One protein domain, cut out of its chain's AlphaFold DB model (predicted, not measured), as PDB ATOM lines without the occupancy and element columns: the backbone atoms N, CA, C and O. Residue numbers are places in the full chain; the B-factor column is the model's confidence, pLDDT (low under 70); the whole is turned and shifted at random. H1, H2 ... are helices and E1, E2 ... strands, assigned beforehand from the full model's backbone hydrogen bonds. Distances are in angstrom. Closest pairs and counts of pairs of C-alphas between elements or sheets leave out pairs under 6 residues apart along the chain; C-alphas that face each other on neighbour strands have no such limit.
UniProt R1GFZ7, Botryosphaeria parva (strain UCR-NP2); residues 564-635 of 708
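AT A GLANCE: This is residues 564 to 635 of the 708 residues of a protein of Botryosphaeria parva (strain UCR-NP2) (UniProt R1GFZ7). A strongly twisted wall of four antiparallel strands has one long hairpin, E3 and E4, that runs on beyond the short strands E1 and E2 and makes the length of the domain. The small helix H1 lies over E1, and loops gather round the short-stranded end. The printed part has 72 residues, with one named helix and four named strands in the order E1, E2, H1, E3, E4; across the sheet the order is E2, E1, E3, E4. The class is mostly strand, though under half of the residues are in named elements. The whole is compact, with a radius of gyration of the C-alphas of 12.2 A, yet elongated, spanning 39 by 24 by 23 A.

HOW THE PARTS SIT: Pass residues 564 to 574 and you reach E1, residues 575 to 579, an inner strand. Next comes E2, residues 587 to 590, an edge strand that forms a hairpin with E1; they are antiparallel at 152 degrees, with N 577 and O 589 2.8 A apart. H1, residues 591 to 595, is on the sheet over E1 at a height of 8.5 A, its local plane only just fitted, to 6 C-alphas of the sheet. Its closest approach to E1 is between the C-alphas of Tyr 576 and Cys 591, 5.3 A apart, and its O i to N i+4 pair is within hydrogen-bond range. E3, residues 608 to 616, is antiparallel to E1 at 136 degrees; look at N 578 and O 609, 2.8 A apart. E2, H1 and E3 make a split strand-helix-strand unit, two strands of one sheet that are not neighbours, with the helix between them along the chain and E1 between them in the sheet; its crossover is right-handed. E4, residues 622 to 631, is the other edge strand and forms a hairpin with E3, antiparallel at 153 degrees; N 627 and O 610 are 2.8 A apart, and N 623 and O 615 2.9 A. E2 and E4 are apart.

IN THESE COORDINATES: Find C-alpha 575 at (312.487, 355.568, 238.147), where E1 begins; it runs 13.8 A. E2 measures 10.5 A and H1 5.7 A. E3 starts at C-alpha 608, (314.602, 347.254, 228.985), runs 21.5 A and bends by 73 degrees at residue 613. E4 runs 24.3 A, bends by 54 degrees at residue 628 and ends at C-alpha 631, (309.642, 346.981, 227.716).

THE WHOLE: The two C-alphas farthest apart are those of Asn 619 and Ala 635, 40.2 A. The link from H1 to E3, residues 596 to 607, is long. The printed part has no cut, its mean pLDDT is 95.6, and no printed residue is under 70.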
ATOM      1  N   THR A 564     323.789 358.343 235.620       97.19
ATOM      2  CA  THR A 564     323.371 359.315 234.597       97.19
ATOM      3  C   THR A 564     322.869 358.585 233.362       97.19
ATOM      4  O   THR A 564     323.444 357.591 232.941       97.19
ATOM      5  N   CYS A 565     321.791 359.083 232.762       97.62
ATOM      6  CA  CYS A 565     321.201 358.502 231.563       97.62
ATOM      7  C   CYS A 565     322.212 358.491 230.406       97.62
ATOM      8  O   CYS A 565     322.499 359.553 229.838       97.62
ATOM      9  N   ASN A 566     322.659 357.306 229.976       96.75
ATOM     10  CA  ASN A 566     323.668 357.095 228.927       96.75
ATOM     11  C   ASN A 566     323.296 357.795 227.599       96.75
ATOM     12  O   ASN A 566     324.157 358.072 226.765       96.75
ATOM     13  N   ARG A 567     322.009 358.127 227.396       96.56
ATOM     14  CA  ARG A 567     321.490 358.787 226.187       96.56
ATOM     15  C   ARG A 567     321.296 360.304 226.280       96.56
ATOM     16  O   ARG A 567     321.155 360.937 225.233       96.56
ATOM     17  N   CYS A 568     321.247 360.902 227.471       97.38
ATOM     18  CA  CYS A 568     321.060 362.357 227.611       97.38
ATOM     19  C   CYS A 568     321.936 363.048 228.664       97.38
ATOM     20  O   CYS A 568     321.816 364.262 228.807       97.38
ATOM     21  N   GLN A 569     322.805 362.300 229.356       96.56
ATOM     22  CA  GLN A 569     323.793 362.795 230.326       96.56
ATOM     23  C   GLN A 569     323.184 363.675 231.429       96.56
ATOM     24  O   GLN A 569     323.800 364.618 231.916       96.56
ATOM     25  N   LYS A 570     321.945 363.355 231.811       97.06
ATOM     26  CA  LYS A 570     321.276 363.881 233.001       97.06
ATOM     27  C   LYS A 570     321.182 362.785 234.042       97.06
ATOM     28  O   LYS A 570     320.943 361.633 233.672       97.06
ATOM     29  N   ASP A 571     321.288 363.180 235.301       96.62
ATOM     30  CA  ASP A 571     321.009 362.363 236.479       96.62
ATOM     31  C   ASP A 571     319.719 361.553 236.274       96.62
ATOM     32  O   ASP A 571     318.704 362.063 235.769       96.62
ATOM     33  N   LEU A 572     319.766 360.269 236.615       96.31
ATOM     34  CA  LEU A 572     318.590 359.417 236.604       96.31
ATOM     35  C   LEU A 572     317.641 359.885 237.719       96.31
ATOM     36  O   LEU A 572     318.073 360.079 238.854       96.31
ATOM     37  N   PRO A 573     316.343 360.085 237.433       94.94
ATOM     38  CA  PRO A 573     315.352 360.151 238.492       94.94
ATOM     39  C   PRO A 573     315.161 358.747 239.081       94.94
ATOM     40  O   PRO A 573     315.453 357.749 238.422       94.94
ATOM     41  N   SER A 574     314.542 358.669 240.258       95.12
ATOM     42  CA  SER A 574     314.312 357.420 241.001       95.12
ATOM     43  C   SER A 574     313.450 356.354 240.305       95.12
ATOM     44  O   SER A 574     313.217 355.297 240.883       95.12
ATOM     45  N   GLU A 575     313.001 356.587 239.068       97.12
ATOM     46  CA  GLU A 575     312.487 355.568 238.147       97.12
ATOM     47  C   GLU A 575     313.197 355.678 236.786       97.12
ATOM     48  O   GLU A 575     313.091 356.695 236.087       97.12
ATOM     49  N   TYR A 576     313.877 354.610 236.371       97.69
ATOM     50  CA  TYR A 576     314.642 354.552 235.123       97.69
ATOM     51  C   TYR A 576     314.520 353.192 234.426       97.69
ATOM     52  O   TYR A 576     313.911 352.262 234.946       97.69
ATOM     53  N   TRP A 577     315.054 353.087 233.210       98.06
ATOM     54  CA  TRP A 577     315.042 351.880 232.386       98.06
ATOM     55  C   TRP A 577     316.466 351.411 232.119       98.06
ATOM     56  O   TRP A 577     317.262 352.156 231.557       98.06
ATOM     57  N   HIS A 578     316.747 350.170 232.480       97.38
ATOM     58  CA  HIS A 578     318.065 349.551 232.452       97.38
ATOM     59  C   HIS A 578     318.118 348.442 231.397       97.38
ATOM     60  O   HIS A 578     317.144 347.697 231.229       97.38
ATOM     61  N   CYS A 579     319.246 348.301 230.699       97.62
ATOM     62  CA  CYS A 579     319.463 347.228 229.730       97.62
ATOM     63  C   CYS A 579     320.616 346.305 230.143       97.62
ATOM     64  O   CYS A 579     321.779 346.619 229.901       97.62
ATOM     65  N   ASN A 580     320.278 345.103 230.623       96.00
ATOM     66  CA  ASN A 580     321.219 344.053 231.045       96.00
ATOM     67  C   ASN A 580     322.203 343.565 229.947       96.00
ATOM     68  O   ASN A 580     322.996 342.664 230.207       96.00
ATOM     69  N   ILE A 581     322.098 344.063 228.707       96.50
ATOM     70  CA  ILE A 581     322.827 343.567 227.523       96.50
ATOM     71  C   ILE A 581     323.785 344.628 226.947       96.50
ATOM     72  O   ILE A 581     324.804 344.276 226.354       96.50
ATOM     73  N   CYS A 582     323.485 345.923 227.098       96.12
ATOM     74  CA  CYS A 582     324.344 346.996 226.584       96.12
ATOM     75  C   CYS A 582     325.440 347.376 227.586       96.12
ATOM     76  O   CYS A 582     325.233 347.290 228.791       96.12
ATOM     77  N   ASP A 583     326.596 347.777 227.051       86.56
ATOM     78  CA  ASP A 583     327.773 348.349 227.729       86.56
ATOM     79  C   ASP A 583     328.370 347.550 228.918       86.56
ATOM     80  O   ASP A 583     329.346 347.974 229.530       86.56
ATOM     81  N   SER A 584     327.950 346.280 229.063       89.69
ATOM     82  CA  SER A 584     328.264 345.270 230.108       89.69
ATOM     83  C   SER A 584     327.190 345.096 231.191       89.69
ATOM     84  O   SER A 584     327.418 344.384 232.167       89.69
ATOM     85  N   GLY A 585     326.002 345.670 230.991       89.94
ATOM     86  CA  GLY A 585     324.892 345.619 231.943       89.94
ATOM     87  C   GLY A 585     324.844 346.836 232.868       89.94
ATOM     88  O   GLY A 585     324.526 346.690 234.042       89.94
ATOM     89  N   ASP A 586     325.179 348.016 232.343       93.62
ATOM     90  CA  ASP A 586     325.176 349.321 233.024       93.62
ATOM     91  C   ASP A 586     324.464 350.419 232.197       93.62
ATOM     92  O   ASP A 586     324.537 351.608 232.511       93.62
ATOM     93  N   TYR A 587     323.776 350.042 231.111       96.50
ATOM     94  CA  TYR A 587     323.171 351.010 230.199       96.50
ATOM     95  C   TYR A 587     321.799 351.487 230.692       96.50
ATOM     96  O   TYR A 587     320.784 350.806 230.492       96.50
ATOM     97  N   ASP A 588     321.764 352.696 231.254       97.81
ATOM     98  CA  ASP A 588     320.584 353.298 231.866       97.81
ATOM     99  C   ASP A 588     319.966 354.454 231.066       97.81
ATOM    100  O   ASP A 588     320.617 355.274 230.410       97.81
ATOM    101  N   LEU A 589     318.638 354.539 231.141       97.62
ATOM    102  CA  LEU A 589     317.808 355.509 230.440       97.62
ATOM    103  C   LEU A 589     316.764 356.112 231.379       97.62
ATOM    104  O   LEU A 589     315.859 355.428 231.856       97.62
ATOM    105  N   CYS A 590     316.807 357.430 231.578       98.19
ATOM    106  CA  CYS A 590     315.746 358.115 232.315       98.19
ATOM    107  C   CYS A 590     314.397 357.992 231.577       98.19
ATOM    108  O   CYS A 590     314.345 358.029 230.341       98.19
ATOM    109  N   CYS A 591     313.290 357.904 232.327       97.56
ATOM    110  CA  CYS A 591     311.952 357.688 231.759       97.56
ATOM    111  C   CYS A 591     311.589 358.661 230.621       97.56
ATOM    112  O   CYS A 591     310.983 358.238 229.644       97.56
ATOM    113  N   HIS A 592     312.026 359.924 230.670       97.88
ATOM    114  CA  HIS A 592     311.801 360.907 229.600       97.88
ATOM    115  C   HIS A 592     312.383 360.487 228.231       97.88
ATOM    116  O   HIS A 592     311.782 360.742 227.186       97.88
ATOM    117  N   CYS A 593     313.540 359.815 228.196       98.06
ATOM    118  CA  CYS A 593     314.121 359.353 226.930       98.06
ATOM    119  C   CYS A 593     313.306 358.206 226.318       98.06
ATOM    120  O   CYS A 593     313.084 358.191 225.108       98.06
ATOM    121  N   VAL A 594     312.822 357.288 227.155       97.62
ATOM    122  CA  VAL A 594     312.090 356.090 226.725       97.62
ATOM    123  C   VAL A 594     310.622 356.398 226.416       97.62
ATOM    124  O   VAL A 594     310.096 355.984 225.383       97.62
ATOM    125  N   VAL A 595     309.954 357.157 227.285       96.62
ATOM    126  CA  VAL A 595     308.520 357.456 227.188       96.62
ATOM    127  C   VAL A 595     308.250 358.556 226.168       96.62
ATOM    128  O   VAL A 595     307.431 358.337 225.275       96.62
ATOM    129  N   ASP A 596     308.943 359.693 226.238       96.94
ATOM    130  CA  ASP A 596     308.596 360.863 225.416       96.94
ATOM    131  C   ASP A 596     309.348 360.872 224.081       96.94
ATOM    132  O   ASP A 596     308.760 361.142 223.036       96.94
ATOM    133  N   LYS A 597     310.643 360.526 224.094       97.06
ATOM    134  CA  LYS A 597     311.487 360.515 222.882       97.06
ATOM    135  C   LYS A 597     311.532 359.168 222.152       97.06
ATOM    136  O   LYS A 597     312.131 359.096 221.083       97.06
ATOM    137  N   LYS A 598     310.927 358.115 222.719       96.69
ATOM    138  CA  LYS A 598     310.947 356.726 222.208       96.69
ATOM    139  C   LYS A 598     312.358 356.175 221.938       96.69
ATOM    140  O   LYS A 598     312.535 355.312 221.085       96.69
ATOM    141  N   LEU A 599     313.362 356.666 222.667       96.56
ATOM    142  CA  LEU A 599     314.751 356.228 222.544       96.56
ATOM    143  C   LEU A 599     314.997 354.972 223.383       96.56
ATOM    144  O   LEU A 599     314.579 354.903 224.540       96.56
ATOM    145  N   ARG A 600     315.735 354.021 222.811       96.31
ATOM    146  CA  ARG A 600     316.253 352.831 223.496       96.31
ATOM    147  C   ARG A 600     317.770 352.904 223.686       96.31
ATOM    148  O   ARG A 600     318.403 353.941 223.455       96.31
ATOM    149  N   CYS A 601     318.329 351.798 224.162       96.50
ATOM    150  CA  CYS A 601     319.752 351.503 224.124       96.50
ATOM    151  C   CYS A 601     320.234 351.265 222.682       96.50
ATOM    152  O   CYS A 601     319.497 351.482 221.720       96.50
ATOM    153  N   SER A 602     321.501 350.885 222.520       94.75
ATOM    154  CA  SER A 602     322.176 350.857 221.215       94.75
ATOM    155  C   SER A 602     321.625 349.830 220.211       94.75
ATOM    156  O   SER A 602     321.919 349.955 219.023       94.75
ATOM    157  N   ASP A 603     320.809 348.862 220.647       95.12
ATOM    158  CA  ASP A 603     320.001 348.012 219.764       95.12
ATOM    159  C   ASP A 603     318.543 347.935 220.258       95.12
ATOM    160  O   ASP A 603     318.262 347.527 221.385       95.12
ATOM    161  N   ASP A 604     317.597 348.285 219.383       95.88
ATOM    162  CA  ASP A 604     316.156 348.224 219.641       95.88
ATOM    163  C   ASP A 604     315.624 346.807 219.933       95.88
ATOM    164  O   ASP A 604     314.544 346.675 220.520       95.88
ATOM    165  N   SER A 605     316.352 345.747 219.548       96.12
ATOM    166  CA  SER A 605     315.980 344.360 219.867       96.12
ATOM    167  C   SER A 605     316.415 343.887 221.256       96.12
ATOM    168  O   SER A 605     316.301 342.697 221.540       96.12
ATOM    169  N   HIS A 606     316.905 344.776 222.122       96.69
ATOM    170  CA  HIS A 606     317.088 344.471 223.539       96.69
ATOM    171  C   HIS A 606     315.839 344.816 224.362       96.69
ATOM    172  O   HIS A 606     315.093 345.756 224.060       96.69
ATOM    173  N   GLU A 607     315.640 344.056 225.437       97.00
ATOM    174  CA  GLU A 607     314.673 344.381 226.480       97.00
ATOM    175  C   GLU A 607     315.237 345.431 227.440       97.00
ATOM    176  O   GLU A 607     316.446 345.522 227.674       97.00
ATOM    177  N   LEU A 608     314.327 346.240 227.975       97.81
ATOM    178  CA  LEU A 608     314.602 347.254 228.985       97.81
ATOM    179  C   LEU A 608     313.750 346.925 230.210       97.81
ATOM    180  O   LEU A 608     312.522 346.933 230.120       97.81
ATOM    181  N   ALA A 609     314.383 346.640 231.343       97.94
ATOM    182  CA  ALA A 609     313.693 346.477 232.618       97.94
ATOM    183  C   ALA A 609     313.583 347.842 233.302       97.94
ATOM    184  O   ALA A 609     314.548 348.605 233.311       97.94
ATOM    185  N   LYS A 610     312.435 348.167 233.894       97.88
ATOM    186  CA  LYS A 610     312.297 349.387 234.691       97.88
ATOM    187  C   LYS A 610     312.796 349.144 236.107       97.88
ATOM    188  O   LYS A 610     312.347 348.210 236.772       97.88
ATOM    189  N   TRP A 611     313.690 349.998 236.577       97.31
ATOM    190  CA  TRP A 611     314.219 349.992 237.934       97.31
ATOM    191  C   TRP A 611     313.688 351.186 238.713       97.31
ATOM    192  O   TRP A 611     313.359 352.234 238.148       97.31
ATOM    193  N   LYS A 612     313.575 350.994 240.025       96.94
ATOM    194  CA  LYS A 612     313.147 352.019 240.962       96.94
ATOM    195  C   LYS A 612     314.060 352.030 242.180       96.94
ATOM    196  O   LYS A 612     314.298 350.987 242.790       96.94
ATOM    197  N   GLU A 613     314.565 353.211 242.502       94.38
ATOM    198  CA  GLU A 613     315.283 353.492 243.745       94.38
ATOM    199  C   GLU A 613     314.297 353.553 244.918       94.38
ATOM    200  O   GLU A 613     313.084 353.665 244.727       94.38
ATOM    201  N   ASP A 614     314.807 353.528 246.150       93.31
ATOM    202  CA  ASP A 614     313.991 353.686 247.362       93.31
ATOM    203  C   ASP A 614     312.915 352.589 247.576       93.31
ATOM    204  O   ASP A 614     312.039 352.729 248.434       93.31
ATOM    205  N   MET A 615     313.002 351.473 246.840       92.06
ATOM    206  CA  MET A 615     312.167 350.283 247.024       92.06
ATOM    207  C   MET A 615     312.562 349.566 248.317       92.06
ATOM    208  O   MET A 615     313.744 349.335 248.566       92.06
ATOM    209  N   ASP A 616     311.577 349.162 249.123       92.75
ATOM    210  CA  ASP A 616     311.822 348.308 250.290       92.75
ATOM    211  C   ASP A 616     312.268 346.914 249.816       92.75
ATOM    212  O   ASP A 616     311.530 346.192 249.134       92.75
ATOM    213  N   LEU A 617     313.508 346.546 250.143       91.62
ATOM    214  CA  LEU A 617     314.079 345.232 249.848       91.62
ATOM    215  C   LEU A 617     313.664 344.172 250.884       91.62
ATOM    216  O   LEU A 617     313.952 342.990 250.695       91.62
ATOM    217  N   GLY A 618     312.975 344.582 251.950       89.31
ATOM    218  CA  GLY A 618     312.776 343.825 253.175       89.31
ATOM    219  C   GLY A 618     313.650 344.370 254.307       89.31
ATOM    220  O   GLY A 618     314.613 345.106 254.093       89.31
ATOM    221  N   ASN A 619     313.308 344.003 255.544       91.38
ATOM    222  CA  ASN A 619     313.997 344.438 256.771       91.38
ATOM    223  C   ASN A 619     314.073 345.973 256.964       91.38
ATOM    224  O   ASN A 619     314.863 346.447 257.778       91.38
ATOM    225  N   GLY A 620     313.262 346.754 256.234       92.50
ATOM    226  CA  GLY A 620     313.309 348.219 256.241       92.50
ATOM    227  C   GLY A 620     314.499 348.813 255.478       92.50
ATOM    228  O   GLY A 620     314.740 350.017 255.574       92.50
ATOM    229  N   MET A 621     315.249 347.997 254.730       92.38
ATOM    230  CA  MET A 621     316.347 348.469 253.891       92.38
ATOM    231  C   MET A 621     315.806 348.920 252.536       92.38
ATOM    232  O   MET A 621     315.381 348.112 251.711       92.38
ATOM    233  N   LYS A 622     315.853 350.229 252.298       93.06
ATOM    234  CA  LYS A 622     315.636 350.816 250.975       93.06
ATOM    235  C   LYS A 622     316.813 350.505 250.056       93.06
ATOM    236  O   LYS A 622     317.965 350.592 250.477       93.06
ATOM    237  N   GLY A 623     316.525 350.208 248.796       93.56
ATOM    238  CA  GLY A 623     317.531 350.040 247.755       93.56
ATOM    239  C   GLY A 623     316.915 350.056 246.361       93.56
ATOM    240  O   GLY A 623     315.719 350.297 246.197       93.56
ATOM    241  N   VAL A 624     317.742 349.821 245.343       94.19
ATOM    242  CA  VAL A 624     317.284 349.799 243.950       94.19
ATOM    243  C   VAL A 624     316.797 348.401 243.577       94.19
ATOM    244  O   VAL A 624     317.450 347.405 243.892       94.19
ATOM    245  N   LYS A 625     315.647 348.307 242.904       95.62
ATOM    246  CA  LYS A 625     315.071 347.028 242.463       95.62
ATOM    247  C   LYS A 625     314.338 347.181 241.123       95.62
ATOM    248  O   LYS A 625     313.688 348.210 240.921       95.62
ATOM    249  N   PRO A 626     314.363 346.178 240.225       96.50
ATOM    250  CA  PRO A 626     313.450 346.148 239.086       96.50
ATOM    251  C   PRO A 626     311.990 346.108 239.569       96.50
ATOM    252  O   PRO A 626     311.645 345.341 240.469       96.50
ATOM    253  N   THR A 627     311.120 346.920 238.964       96.75
ATOM    254  CA  THR A 627     309.693 347.017 239.332       96.75
ATOM    255  C   THR A 627     308.851 345.857 238.799       96.75
ATOM    256  O   THR A 627     307.716 345.674 239.230       96.75
ATOM    257  N   GLY A 628     309.392 345.090 237.847       96.62
ATOM    258  CA  GLY A 628     308.662 344.082 237.073       96.62
ATOM    259  C   GLY A 628     308.043 344.622 235.776       96.62
ATOM    260  O   GLY A 628     307.606 343.827 234.949       96.62
ATOM    261  N   GLU A 629     308.047 345.941 235.546       97.62
ATOM    262  CA  GLU A 629     307.745 346.500 234.223       97.62
ATOM    263  C   GLU A 629     308.917 346.200 233.268       97.62
ATOM    264  O   GLU A 629     310.052 346.613 233.512       97.62
ATOM    265  N   ILE A 630     308.643 345.495 232.168       97.69
ATOM    266  CA  ILE A 630     309.607 345.211 231.095       97.69
ATOM    267  C   ILE A 630     309.067 345.808 229.796       97.69
ATOM    268  O   ILE A 630     307.908 345.592 229.435       97.69
ATOM    269  N   LEU A 631     309.912 346.544 229.078       97.44
ATOM    270  CA  LEU A 631     309.642 346.981 227.716       97.44
ATOM    271  C   LEU A 631     310.172 345.915 226.741       97.44
ATOM    272  O   LEU A 631     311.394 345.830 226.562       97.44
ATOM    273  N   PRO A 632     309.287 345.128 226.088       96.75
ATOM    274  CA  PRO A 632     309.685 344.065 225.159       96.75
ATOM    275  C   PRO A 632     310.510 344.643 224.002       96.75
ATOM    276  O   PRO A 632     310.409 345.849 223.744       96.75
ATOM    277  N   PRO A 633     311.319 343.845 223.285       96.12
ATOM    278  CA  PRO A 633     312.143 344.359 222.196       96.12
ATOM    279  C   PRO A 633     311.251 344.979 221.118       96.12
ATOM    280  O   PRO A 633     310.149 344.483 220.854       96.12
ATOM    281  N   VAL A 634     311.707 346.043 220.451       94.12
ATOM    282  CA  VAL A 634     311.011 346.470 219.233       94.12
ATOM    283  C   VAL A 634     311.240 345.365 218.217       94.12
ATOM    284  O   VAL A 634     312.372 345.116 217.799       94.12
ATOM    285  N   ALA A 635     310.165 344.680 217.828       87.19
ATOM    286  CA  ALA A 635     310.221 343.733 216.730       87.19
ATOM    287  C   ALA A 635     310.775 344.480 215.512       87.19
ATOM    288  O   ALA A 635     310.102 345.370 214.987       87.19
TER     289      ALA A 635